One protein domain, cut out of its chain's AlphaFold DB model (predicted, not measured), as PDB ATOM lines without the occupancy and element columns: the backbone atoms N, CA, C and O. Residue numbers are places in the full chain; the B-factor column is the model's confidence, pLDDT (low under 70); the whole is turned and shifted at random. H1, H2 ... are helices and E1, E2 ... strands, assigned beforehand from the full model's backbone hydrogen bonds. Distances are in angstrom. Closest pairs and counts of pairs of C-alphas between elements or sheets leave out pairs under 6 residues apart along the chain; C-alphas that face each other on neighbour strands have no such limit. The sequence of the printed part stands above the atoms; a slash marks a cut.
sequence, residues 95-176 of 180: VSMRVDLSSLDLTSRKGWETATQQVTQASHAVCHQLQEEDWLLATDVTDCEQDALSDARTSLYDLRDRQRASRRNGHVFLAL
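This is residues 95 to 176 of the 180 residues of an uncharacterized protein of Gluconobacter oxydans NBRC 3293 (UniProt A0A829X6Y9). A long helical hairpin, H1 and H2, makes a rod, and a two-stranded antiparallel ribbon, E1 and E2, packs along one side. The printed part has 82 residues, mostly helix, in the order E1, H1, H2, E2. It is compact, radius of gyration of the C-alphas 13.4 A, and spans 41 by 18 by 16 A.

E1, residues 95 to 100, and E2, residues 171 to 176, are antiparallel neighbours; N 97 and O 174, 2.8 A apart, are within hydrogen-bond range. H1, residues 109 to 132, and H2, residues 141 to 166, touch, closest at the C-alphas of Ser 123 and Glu 145, 5.5 A, and run opposite ways at a shallow tilt of 34 degrees, only just short of steep. Every O i to N i+4 pair in both is within hydrogen-bond range. The closest C-alphas of E1 and H1 are those of Val 95 and Val 126, 6.4 A; of H2 and E2, Ala 152 and Leu 174, 6.3 A.

E1, 16.3 A, begins at C-alpha 95 (-39.134, -23.961, 58.811). H1 measures 34.6 A, H2 36.4 A. E2, 16.0 A, ends at C-alpha 176 (-42.829, -24.485, 54.606).

The printed part has no cut and no long link. Residues 95 to 97, 168 and 170 to 176 have pLDDT under 70.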
ATOM      1  N   VAL A  95     -40.315 -23.109  58.903       63.69
ATOM      2  CA  VAL A  95     -39.134 -23.961  58.811       63.69
ATOM      3  C   VAL A  95     -38.742 -24.082  57.337       63.69
ATOM      4  O   VAL A  95     -39.559 -24.372  56.459       63.69
ATOM      5  N   SER A  96     -37.473 -23.810  57.038       62.75
ATOM      6  CA  SER A  96     -36.937 -23.922  55.681       62.75
ATOM      7  C   SER A  96     -35.665 -24.749  55.654       62.75
ATOM      8  O   SER A  96     -34.706 -24.432  56.358       62.75
ATOM      9  N   MET A  97     -35.637 -25.750  54.784       69.56
ATOM     10  CA  MET A  97     -34.521 -26.666  54.600       69.56
ATOM     11  C   MET A  97     -34.023 -26.576  53.157       69.56
ATOM     12  O   MET A  97     -34.786 -26.689  52.194       69.56
ATOM     13  N   ARG A  98     -32.718 -26.358  52.989       71.44
ATOM     14  CA  ARG A  98     -32.069 -26.392  51.675       71.44
ATOM     15  C   ARG A  98     -31.506 -27.788  51.439       71.44
ATOM     16  O   ARG A  98     -30.614 -28.211  52.165       71.44
ATOM     17  N   VAL A  99     -31.986 -28.457  50.396       73.12
ATOM     18  CA  VAL A  99     -31.422 -29.721  49.915       73.12
ATOM     19  C   VAL A  99     -30.405 -29.394  48.829       73.12
ATOM     20  O   VAL A  99     -30.746 -28.852  47.771       73.12
ATOM     21  N   ASP A 100     -29.137 -29.683  49.108       72.75
ATOM     22  CA  ASP A 100     -28.065 -29.508  48.137       72.75
ATOM     23  C   ASP A 100     -28.048 -30.673  47.137       72.75
ATOM     24  O   ASP A 100     -27.734 -31.806  47.484       72.75
ATOM     25  N   LEU A 101     -28.371 -30.362  45.880       74.88
ATOM     26  CA  LEU A 101     -28.356 -31.295  44.753       74.88
ATOM     27  C   LEU A 101     -27.264 -30.938  43.732       74.88
ATOM     28  O   LEU A 101     -27.260 -31.445  42.612       74.88
ATOM     29  N   SER A 102     -26.331 -30.052  44.092       70.88
ATOM     30  CA  SER A 102     -25.348 -29.486  43.162       70.88
ATOM     31  C   SER A 102     -24.301 -30.500  42.686       70.88
ATOM     32  O   SER A 102     -23.714 -30.329  41.616       70.88
ATOM     33  N   SER A 103     -24.112 -31.582  43.443       75.69
ATOM     34  CA  SER A 103     -23.265 -32.733  43.115       75.69
ATOM     35  C   SER A 103     -23.981 -33.826  42.306       75.69
ATOM     36  O   SER A 103     -23.332 -34.769  41.851       75.69
ATOM     37  N   LEU A 104     -25.303 -33.722  42.112       79.88
ATOM     38  CA  LEU A 104     -26.130 -34.743  41.468       79.88
ATOM     39  C   LEU A 104     -26.480 -34.362  40.023       79.88
ATOM     40  O   LEU A 104     -27.009 -33.287  39.741       79.88
ATOM     41  N   ASP A 105     -26.247 -35.293  39.097       81.50
ATOM     42  CA  ASP A 105     -26.791 -35.223  37.740       81.50
ATOM     43  C   ASP A 105     -28.242 -35.729  37.734       81.50
ATOM     44  O   ASP A 105     -28.499 -36.934  37.649       81.50
ATOM     45  N   LEU A 106     -29.198 -34.801  37.797       82.12
ATOM     46  CA  LEU A 106     -30.639 -35.073  37.773       82.12
ATOM     47  C   LEU A 106     -31.130 -35.518  36.388       82.12
ATOM     48  O   LEU A 106     -32.294 -35.898  36.237       82.12
ATOM     49  N   THR A 107     -30.281 -35.443  35.357       81.25
ATOM     50  CA  THR A 107     -30.589 -35.975  34.026       81.25
ATOM     51  C   THR A 107     -30.371 -37.489  33.968       81.25
ATOM     52  O   THR A 107     -31.093 -38.176  33.240       81.25
ATOM     53  N   SER A 108     -29.461 -38.018  34.796       85.06
ATOM     54  CA  SER A 108     -29.274 -39.454  35.010       85.06
ATOM     55  C   SER A 108     -30.400 -40.062  35.856       85.06
ATOM     56  O   SER A 108     -30.899 -39.439  36.794       85.06
ATOM     57  N   ARG A 109     -30.763 -41.327  35.587       84.62
ATOM     58  CA  ARG A 109     -31.745 -42.071  36.402       84.62
ATOM     59  C   ARG A 109     -31.335 -42.119  37.879       84.62
ATOM     60  O   ARG A 109     -32.135 -41.780  38.742       84.62
ATOM     61  N   LYS A 110     -30.076 -42.481  38.154       87.38
ATOM     62  CA  LYS A 110     -29.551 -42.633  39.520       87.38
ATOM     63  C   LYS A 110     -29.558 -41.309  40.291       87.38
ATOM     64  O   LYS A 110     -29.959 -41.284  41.451       87.38
ATOM     65  N   GLY A 111     -29.127 -40.213  39.663       81.31
ATOM     66  CA  GLY A 111     -29.139 -38.893  40.295       81.31
ATOM     67  C   GLY A 111     -30.555 -38.358  40.509       81.31
ATOM     68  O   GLY A 111     -30.832 -37.804  41.567       81.31
ATOM     69  N   TRP A 112     -31.475 -38.614  39.571       83.44
ATOM     70  CA  TRP A 112     -32.899 -38.307  39.731       83.44
ATOM     71  C   TRP A 112     -33.553 -39.069  40.896       83.44
ATOM     72  O   TRP A 112     -34.244 -38.463  41.715       83.44
ATOM     73  N   GLU A 113     -33.322 -40.381  41.001       87.62
ATOM     74  CA  GLU A 113     -33.817 -41.218  42.104       87.62
ATOM     75  C   GLU A 113     -33.249 -40.746  43.454       87.62
ATOM     76  O   GLU A 113     -34.015 -40.486  44.380       87.62
ATOM     77  N   THR A 114     -31.933 -40.513  43.530       85.88
ATOM     78  CA  THR A 114     -31.258 -40.002  44.741       85.88
ATOM     79  C   THR A 114     -31.816 -38.644  45.175       85.88
ATOM     80  O   THR A 114     -32.129 -38.447  46.347       85.88
ATOM     81  N   ALA A 115     -31.983 -37.707  44.237       83.25
ATOM     82  CA  ALA A 115     -32.506 -36.375  44.527       83.25
ATOM     83  C   ALA A 115     -33.977 -36.396  44.957       83.25
ATOM     84  O   ALA A 115     -34.362 -35.662  45.865       83.25
ATOM     85  N   THR A 116     -34.789 -37.262  44.342       84.88
ATOM     86  CA  THR A 116     -36.185 -37.471  44.751       84.88
ATOM     87  C   THR A 116     -36.235 -37.980  46.193       84.88
ATOM     88  O   THR A 116     -36.964 -37.422  47.005       84.88
ATOM     89  N   GLN A 117     -35.404 -38.970  46.538       87.88
ATOM     90  CA  GLN A 117     -35.356 -39.549  47.881       87.88
ATOM     91  C   GLN A 117     -34.868 -38.553  48.947       87.88
ATOM     92  O   GLN A 117     -35.456 -38.486  50.025       87.88
ATOM     93  N   GLN A 118     -33.850 -37.737  48.645       82.94
ATOM     94  CA  GLN A 118     -33.394 -36.666  49.542       82.94
ATOM     95  C   GLN A 118     -34.470 -35.599  49.765       82.94
ATOM     96  O   GLN A 118     -34.664 -35.148  50.891       82.94
ATOM     97  N   VAL A 119     -35.201 -35.215  48.713       83.06
ATOM     98  CA  VAL A 119     -36.324 -34.278  48.832       83.06
ATOM     99  C   VAL A 119     -37.464 -34.878  49.656       83.06
ATOM    100  O   VAL A 119     -38.007 -34.175  50.496       83.06
ATOM    101  N   THR A 120     -37.775 -36.170  49.512       84.44
ATOM    102  CA  THR A 120     -38.758 -36.847  50.374       84.44
ATOM    103  C   THR A 120     -38.350 -36.837  51.843       84.44
ATOM    104  O   THR A 120     -39.160 -36.478  52.693       84.44
ATOM    105  N   GLN A 121     -37.092 -37.164  52.146       84.44
ATOM    106  CA  GLN A 121     -36.578 -37.121  53.517       84.44
ATOM    107  C   GLN A 121     -36.604 -35.700  54.098       84.44
ATOM    108  O   GLN A 121     -36.951 -35.530  55.263       84.44
ATOM    109  N   ALA A 122     -36.293 -34.681  53.293       79.69
ATOM    110  CA  ALA A 122     -36.366 -33.286  53.714       79.69
ATOM    111  C   ALA A 122     -37.810 -32.800  53.938       79.69
ATOM    112  O   ALA A 122     -38.054 -32.089  54.906       79.69
ATOM    113  N   SER A 123     -38.770 -33.198  53.092       79.88
ATOM    114  CA  SER A 123     -40.195 -32.890  53.294       79.88
ATOM    115  C   SER A 123     -40.702 -33.455  54.623       79.88
ATOM    116  O   SER A 123     -41.241 -32.706  55.434       79.88
ATOM    117  N   HIS A 124     -40.446 -34.743  54.871       84.69
ATOM    118  CA  HIS A 124     -40.787 -35.425  56.123       84.69
ATOM    119  C   HIS A 124     -40.128 -34.752  57.333       84.69
ATOM    120  O   HIS A 124     -40.798 -34.410  58.303       84.69
ATOM    121  N   ALA A 125     -38.815 -34.494  57.269       81.94
ATOM    122  CA  ALA A 125     -38.084 -33.846  58.357       81.94
ATOM    123  C   ALA A 125     -38.640 -32.454  58.701       81.94
ATOM    124  O   ALA A 125     -38.778 -32.134  59.878       81.94
ATOM    125  N   VAL A 126     -39.001 -31.636  57.705       79.06
ATOM    126  CA  VAL A 126     -39.548 -30.294  57.964       79.06
ATOM    127  C   VAL A 126     -40.978 -30.344  58.504       79.06
ATOM    128  O   VAL A 126     -41.293 -29.581  59.413       79.06
ATOM    129  N   CYS A 127     -41.843 -31.226  57.993       81.31
ATOM    130  CA  CYS A 127     -43.213 -31.348  58.506       81.31
ATOM    131  C   CYS A 127     -43.248 -31.918  59.932       81.31
ATOM    132  O   CYS A 127     -43.992 -31.405  60.767       81.31
ATOM    133  N   HIS A 128     -42.384 -32.886  60.254       83.00
ATOM    134  CA  HIS A 128     -42.211 -33.348  61.633       83.00
ATOM    135  C   HIS A 128     -41.568 -32.292  62.544       83.00
ATOM    136  O   HIS A 128     -42.017 -32.137  63.674       83.00
ATOM    137  N   GLN A 129     -40.606 -31.492  62.070       79.12
ATOM    138  CA  GLN A 129     -40.080 -30.380  62.871       79.12
ATOM    139  C   GLN A 129     -41.161 -29.316  63.154       79.12
ATOM    140  O   GLN A 129     -41.246 -28.801  64.264       79.12
ATOM    141  N   LEU A 130     -42.034 -29.015  62.186       75.06
ATOM    142  CA  LEU A 130     -43.184 -28.123  62.401       75.06
ATOM    143  C   LEU A 130     -44.201 -28.696  63.405       75.06
ATOM    144  O   LEU A 130     -44.860 -27.920  64.093       75.06
ATOM    145  N   GLN A 131     -44.320 -30.024  63.498       79.56
ATOM    146  CA  GLN A 131     -45.120 -30.707  64.517       79.56
ATOM    147  C   GLN A 131     -44.467 -30.615  65.909       79.56
ATOM    148  O   GLN A 131     -45.153 -30.305  66.876       79.56
ATOM    149  N   GLU A 132     -43.156 -30.856  66.021       79.25
ATOM    150  CA  GLU A 132     -42.406 -30.742  67.287       79.25
ATOM    151  C   GLU A 132     -42.392 -29.309  67.845       79.25
ATOM    152  O   GLU A 132     -42.342 -29.114  69.057       79.25
ATOM    153  N   GLU A 133     -42.462 -28.304  66.970       76.12
ATOM    154  CA  GLU A 133     -42.559 -26.885  67.332       76.12
ATOM    155  C   GLU A 133     -44.021 -26.391  67.529       76.12
ATOM    156  O   GLU A 133     -44.244 -25.182  67.592       76.12
ATOM    157  N   ASP A 134     -45.017 -27.293  67.606       72.00
ATOM    158  CA  ASP A 134     -46.465 -27.010  67.761       72.00
ATOM    159  C   ASP A 134     -47.079 -26.074  66.682       72.00
ATOM    160  O   ASP A 134     -48.189 -25.551  66.831       72.00
ATOM    161  N   TRP A 135     -46.397 -25.871  65.548       72.94
ATOM    162  CA  TRP A 135     -46.904 -25.078  64.416       72.94
ATOM    163  C   TRP A 135     -47.820 -25.870  63.478       72.94
ATOM    164  O   TRP A 135     -48.516 -25.266  62.660       72.94
ATOM    165  N   LEU A 136     -47.810 -27.199  63.569       74.38
ATOM    166  CA  LEU A 136     -48.583 -28.104  62.727       74.38
ATOM    167  C   LEU A 136     -49.260 -29.171  63.592       74.38
ATOM    168  O   LEU A 136     -48.608 -29.821  64.407       74.38
ATOM    169  N   LEU A 137     -50.565 -29.382  63.406       75.56
ATOM    170  CA  LEU A 137     -51.271 -30.455  64.102       75.56
ATOM    171  C   LEU A 137     -50.775 -31.818  63.605       75.56
ATOM    172  O   LEU A 137     -50.499 -31.997  62.421       75.56
ATOM    173  N   ALA A 138     -50.743 -32.816  64.492       74.69
ATOM    174  CA  ALA A 138     -50.357 -34.186  64.140       74.69
ATOM    175  C   ALA A 138     -51.232 -34.806  63.025       74.69
ATOM    176  O   ALA A 138     -50.782 -35.694  62.306       74.69
ATOM    177  N   THR A 139     -52.472 -34.329  62.865       77.31
ATOM    178  CA  THR A 139     -53.382 -34.690  61.765       77.31
ATOM    179  C   THR A 139     -52.910 -34.179  60.406       77.31
ATOM    180  O   THR A 139     -53.139 -34.834  59.395       77.31
ATOM    181  N   ASP A 140     -52.211 -33.046  60.394       77.56
ATOM    182  CA  ASP A 140     -51.914 -32.261  59.196       77.56
ATOM    183  C   ASP A 140     -50.486 -32.542  58.682       77.56
ATOM    184  O   ASP A 140     -50.084 -32.031  57.639       77.56
ATOM    185  N   VAL A 141     -49.714 -33.384  59.388       76.56
ATOM    186  CA  VAL A 141     -48.352 -33.810  59.005       76.56
ATOM    187  C   VAL A 141     -48.355 -34.484  57.637       76.56
ATOM    188  O   VAL A 141     -47.569 -34.114  56.772       76.56
ATOM    189  N   THR A 142     -49.283 -35.417  57.405       81.75
ATOM    190  CA  THR A 142     -49.384 -36.143  56.127       81.75
ATOM    191  C   THR A 142     -49.729 -35.206  54.964       81.75
ATOM    192  O   THR A 142     -49.187 -35.352  53.868       81.75
ATOM    193  N   ASP A 143     -50.594 -34.216  55.203       81.31
ATOM    194  CA  ASP A 143     -50.987 -33.228  54.195       81.31
ATOM    195  C   ASP A 143     -49.838 -32.240  53.922       81.31
ATOM    196  O   ASP A 143     -49.519 -31.965  52.764       81.31
ATOM    197  N   CYS A 144     -49.136 -31.793  54.972       79.88
ATOM    198  CA  CYS A 144     -47.901 -31.014  54.866       79.88
ATOM    199  C   CYS A 144     -46.850 -31.746  54.028       79.88
ATOM    200  O   CYS A 144     -46.265 -31.143  53.128       79.88
ATOM    201  N   GLU A 145     -46.619 -33.038  54.279       82.31
ATOM    202  CA  GLU A 145     -45.643 -33.827  53.527       82.31
ATOM    203  C   GLU A 145     -46.007 -33.923  52.047       82.31
ATOM    204  O   GLU A 145     -45.127 -33.782  51.194       82.31
ATOM    205  N   GLN A 146     -47.287 -34.126  51.726       84.19
ATOM    206  CA  GLN A 146     -47.767 -34.198  50.346       84.19
ATOM    207  C   GLN A 146     -47.632 -32.856  49.613       84.19
ATOM    208  O   GLN A 146     -47.107 -32.834  48.495       84.19
ATOM    209  N   ASP A 147     -48.026 -31.743  50.239       82.00
ATOM    210  CA  ASP A 147     -47.855 -30.394  49.683       82.00
ATOM    211  C   ASP A 147     -46.363 -30.064  49.491       82.00
ATOM    212  O   ASP A 147     -45.937 -29.662  48.402       82.00
ATOM    213  N   ALA A 148     -45.535 -30.331  50.505       79.75
ATOM    214  CA  ALA A 148     -44.086 -30.147  50.467       79.75
ATOM    215  C   ALA A 148     -43.422 -30.950  49.344       79.75
ATOM    216  O   ALA A 148     -42.593 -30.427  48.594       79.75
ATOM    217  N   LEU A 149     -43.792 -32.227  49.210       83.56
ATOM    218  CA  LEU A 149     -43.352 -33.101  48.127       83.56
ATOM    219  C   LEU A 149     -43.791 -32.576  46.759       83.56
ATOM    220  O   LEU A 149     -43.001 -32.639  45.819       83.56
ATOM    221  N   SER A 150     -45.013 -32.062  46.627       82.38
ATOM    222  CA  SER A 150     -45.550 -31.530  45.369       82.38
ATOM    223  C   SER A 150     -44.775 -30.291  44.890       82.38
ATOM    224  O   SER A 150     -44.284 -30.247  43.751       82.38
ATOM    225  N   ASP A 151     -44.558 -29.324  45.785       80.38
ATOM    226  CA  ASP A 151     -43.807 -28.094  45.506       80.38
ATOM    227  C   ASP A 151     -42.315 -28.373  45.252       80.38
ATOM    228  O   ASP A 151     -41.711 -27.873  44.289       80.38
ATOM    229  N   ALA A 152     -41.702 -29.237  46.066       80.62
ATOM    230  CA  ALA A 152     -40.301 -29.608  45.901       80.62
ATOM    231  C   ALA A 152     -40.070 -30.470  44.648       80.62
ATOM    232  O   ALA A 152     -39.050 -30.314  43.974       80.62
ATOM    233  N   ARG A 153     -41.033 -31.315  44.252       84.56
ATOM    234  CA  ARG A 153     -40.997 -32.073  42.990       84.56
ATOM    235  C   ARG A 153     -41.134 -31.167  41.767       84.56
ATOM    236  O   ARG A 153     -40.453 -31.400  40.768       84.56
ATOM    237  N   THR A 154     -41.940 -30.111  41.850       82.69
ATOM    238  CA  THR A 154     -41.990 -29.061  40.817       82.69
ATOM    239  C   THR A 154     -40.626 -28.375  40.677       82.69
ATOM    240  O   THR A 154     -40.108 -28.238  39.568       82.69
ATOM    241  N   SER A 155     -39.989 -28.051  41.806       80.56
ATOM    242  CA  SER A 155     -38.641 -27.465  41.851       80.56
ATOM    243  C   SER A 155     -37.551 -28.414  41.317       80.56
ATOM    244  O   SER A 155     -36.648 -27.975  40.605       80.56
ATOM    245  N   LEU A 156     -37.648 -29.720  41.593       83.31
ATOM    246  CA  LEU A 156     -36.773 -30.759  41.032       83.31
ATOM    247  C   LEU A 156     -36.884 -30.854  39.505       83.31
ATOM    248  O   LEU A 156     -35.863 -30.993  38.827       83.31
ATOM    249  N   TYR A 157     -38.100 -30.792  38.950       84.25
ATOM    250  CA  TYR A 157     -38.294 -30.832  37.497       84.25
ATOM    251  C   TYR A 157     -37.684 -29.603  36.809       84.25
ATOM    252  O   TYR A 157     -36.924 -29.776  35.855       84.25
ATOM    253  N   ASP A 158     -37.927 -28.396  37.327       84.81
ATOM    254  CA  ASP A 158     -37.308 -27.158  36.826       84.81
ATOM    255  C   ASP A 158     -35.770 -27.219  36.915       84.81
ATOM    256  O   ASP A 158     -35.074 -26.924  35.943       84.81
ATOM    257  N   LEU A 159     -35.210 -27.709  38.029       80.88
ATOM    258  CA  LEU A 159     -33.760 -27.868  38.173       80.88
ATOM    259  C   LEU A 159     -33.170 -28.878  37.170       80.88
ATOM    260  O   LEU A 159     -32.127 -28.605  36.570       80.88
ATOM    261  N   ARG A 160     -33.846 -30.007  36.921       83.62
ATOM    262  CA  ARG A 160     -33.430 -30.980  35.897       83.62
ATOM    263  C   ARG A 160     -33.486 -30.388  34.491       83.62
ATOM    264  O   ARG A 160     -32.577 -30.618  33.693       83.62
ATOM    265  N   ASP A 161     -34.537 -29.647  34.164       84.25
ATOM    266  CA  ASP A 161     -34.685 -29.076  32.828       84.25
ATOM    267  C   ASP A 161     -33.685 -27.918  32.610       84.25
ATOM    268  O   ASP A 161     -33.121 -27.794  31.520       84.25
ATOM    269  N   ARG A 162     -33.304 -27.182  33.667       82.38
ATOM    270  CA  ARG A 162     -32.151 -26.255  33.659       82.38
ATOM    271  C   ARG A 162     -30.808 -26.969  33.479       82.38
ATOM    272  O   ARG A 162     -29.983 -26.481  32.699       82.38
ATOM    273  N   GLN A 163     -30.581 -28.116  34.129       81.88
ATOM    274  CA  GLN A 163     -29.390 -28.946  33.890       81.88
ATOM    275  C   GLN A 163     -29.323 -29.417  32.430       81.88
ATOM    276  O   GLN A 163     -28.275 -29.292  31.800       81.88
ATOM    277  N   ARG A 164     -30.442 -29.865  31.848       81.69
ATOM    278  CA  ARG A 164     -30.517 -30.252  30.427       81.69
ATOM    279  C   ARG A 164     -30.229 -29.087  29.481       81.69
ATOM    280  O   ARG A 164     -29.449 -29.245  28.549       81.69
ATOM    281  N   ALA A 165     -30.836 -27.927  29.725       82.06
ATOM    282  CA  ALA A 165     -30.725 -26.767  28.844       82.06
ATOM    283  C   ALA A 165     -29.380 -26.027  28.951       82.06
ATOM    284  O   ALA A 165     -28.961 -25.384  27.993       82.06
ATOM    285  N   SER A 166     -28.716 -26.068  30.114       76.94
ATOM    286  CA  SER A 166     -27.575 -25.181  30.400       76.94
ATOM    287  C   SER A 166     -26.404 -25.814  31.162       76.94
ATOM    288  O   SER A 166     -25.445 -25.108  31.470       76.94
ATOM    289  N   ARG A 167     -26.468 -27.115  31.490       72.56
ATOM    290  CA  ARG A 167     -25.509 -27.836  32.358       72.56
ATOM    291  C   ARG A 167     -25.247 -27.161  33.715       72.56
ATOM    292  O   ARG A 167     -24.195 -27.356  34.316       72.56
ATOM    293  N   ARG A 168     -26.196 -26.357  34.207       61.19
ATOM    294  CA  ARG A 168     -26.109 -25.694  35.517       61.19
ATOM    295  C   ARG A 168     -26.710 -26.575  36.601       61.19
ATOM    296  O   ARG A 168     -27.909 -26.837  36.577       61.19
ATOM    297  N   ASN A 169     -25.885 -26.964  37.565       70.81
ATOM    298  CA  ASN A 169     -26.329 -27.620  38.792       70.81
ATOM    299  C   ASN A 169     -26.864 -26.575  39.793       70.81
ATOM    300  O   ASN A 169     -26.655 -25.373  39.618       70.81
ATOM    301  N   GLY A 170     -27.554 -27.018  40.846       64.12
ATOM    302  CA  GLY A 170     -28.131 -26.121  41.849       64.12
ATOM    303  C   GLY A 170     -28.746 -26.862  43.033       64.12
ATOM    304  O   GLY A 170     -28.522 -28.055  43.214       64.12
ATOM    305  N   HIS A 171     -29.530 -26.145  43.835       63.28
ATOM    306  CA  HIS A 171     -30.127 -26.648  45.075       63.28
ATOM    307  C   HIS A 171     -31.653 -26.509  45.025       63.28
ATOM    308  O   HIS A 171     -32.163 -25.589  44.381       63.28
ATOM    309  N   VAL A 172     -32.374 -27.363  45.751       60.69
ATOM    310  CA  VAL A 172     -33.815 -27.198  45.996       60.69
ATOM    311  C   VAL A 172     -34.006 -26.602  47.388       60.69
ATOM    312  O   VAL A 172     -33.338 -26.983  48.348       60.69
ATOM    313  N   PHE A 173     -34.898 -25.620  47.498       62.09
ATOM    314  CA  PHE A 173     -35.215 -24.957  48.757       62.09
ATOM    315  C   PHE A 173     -36.648 -25.301  49.146       62.09
ATOM    316  O   PHE A 173     -37.584 -24.828  48.505       62.09
ATOM    317  N   LEU A 174     -36.810 -26.125  50.180       59.91
ATOM    318  CA  LEU A 174     -38.103 -26.348  50.807       59.91
ATOM    319  C   LEU A 174     -38.303 -25.244  51.844       59.91
ATOM    320  O   LEU A 174     -37.472 -25.058  52.730       59.91
ATOM    321  N   ALA A 175     -39.386 -24.487  51.718       55.75
ATOM    322  CA  ALA A 175     -39.741 -23.437  52.661       55.75
ATOM    323  C   ALA A 175     -41.214 -23.577  53.008       55.75
ATOM    324  O   ALA A 175     -42.073 -23.076  52.283       55.75
ATOM    325  N   LEU A 176     -41.482 -24.253  54.118       59.00
ATOM    326  CA  LEU A 176     -42.829 -24.485  54.606       59.00
ATOM    327  C   LEU A 176     -43.140 -23.430  55.662       59.00
ATOM    328  O   LEU A 176     -42.369 -23.190  56.588       59.00
TER     329      LEU A 176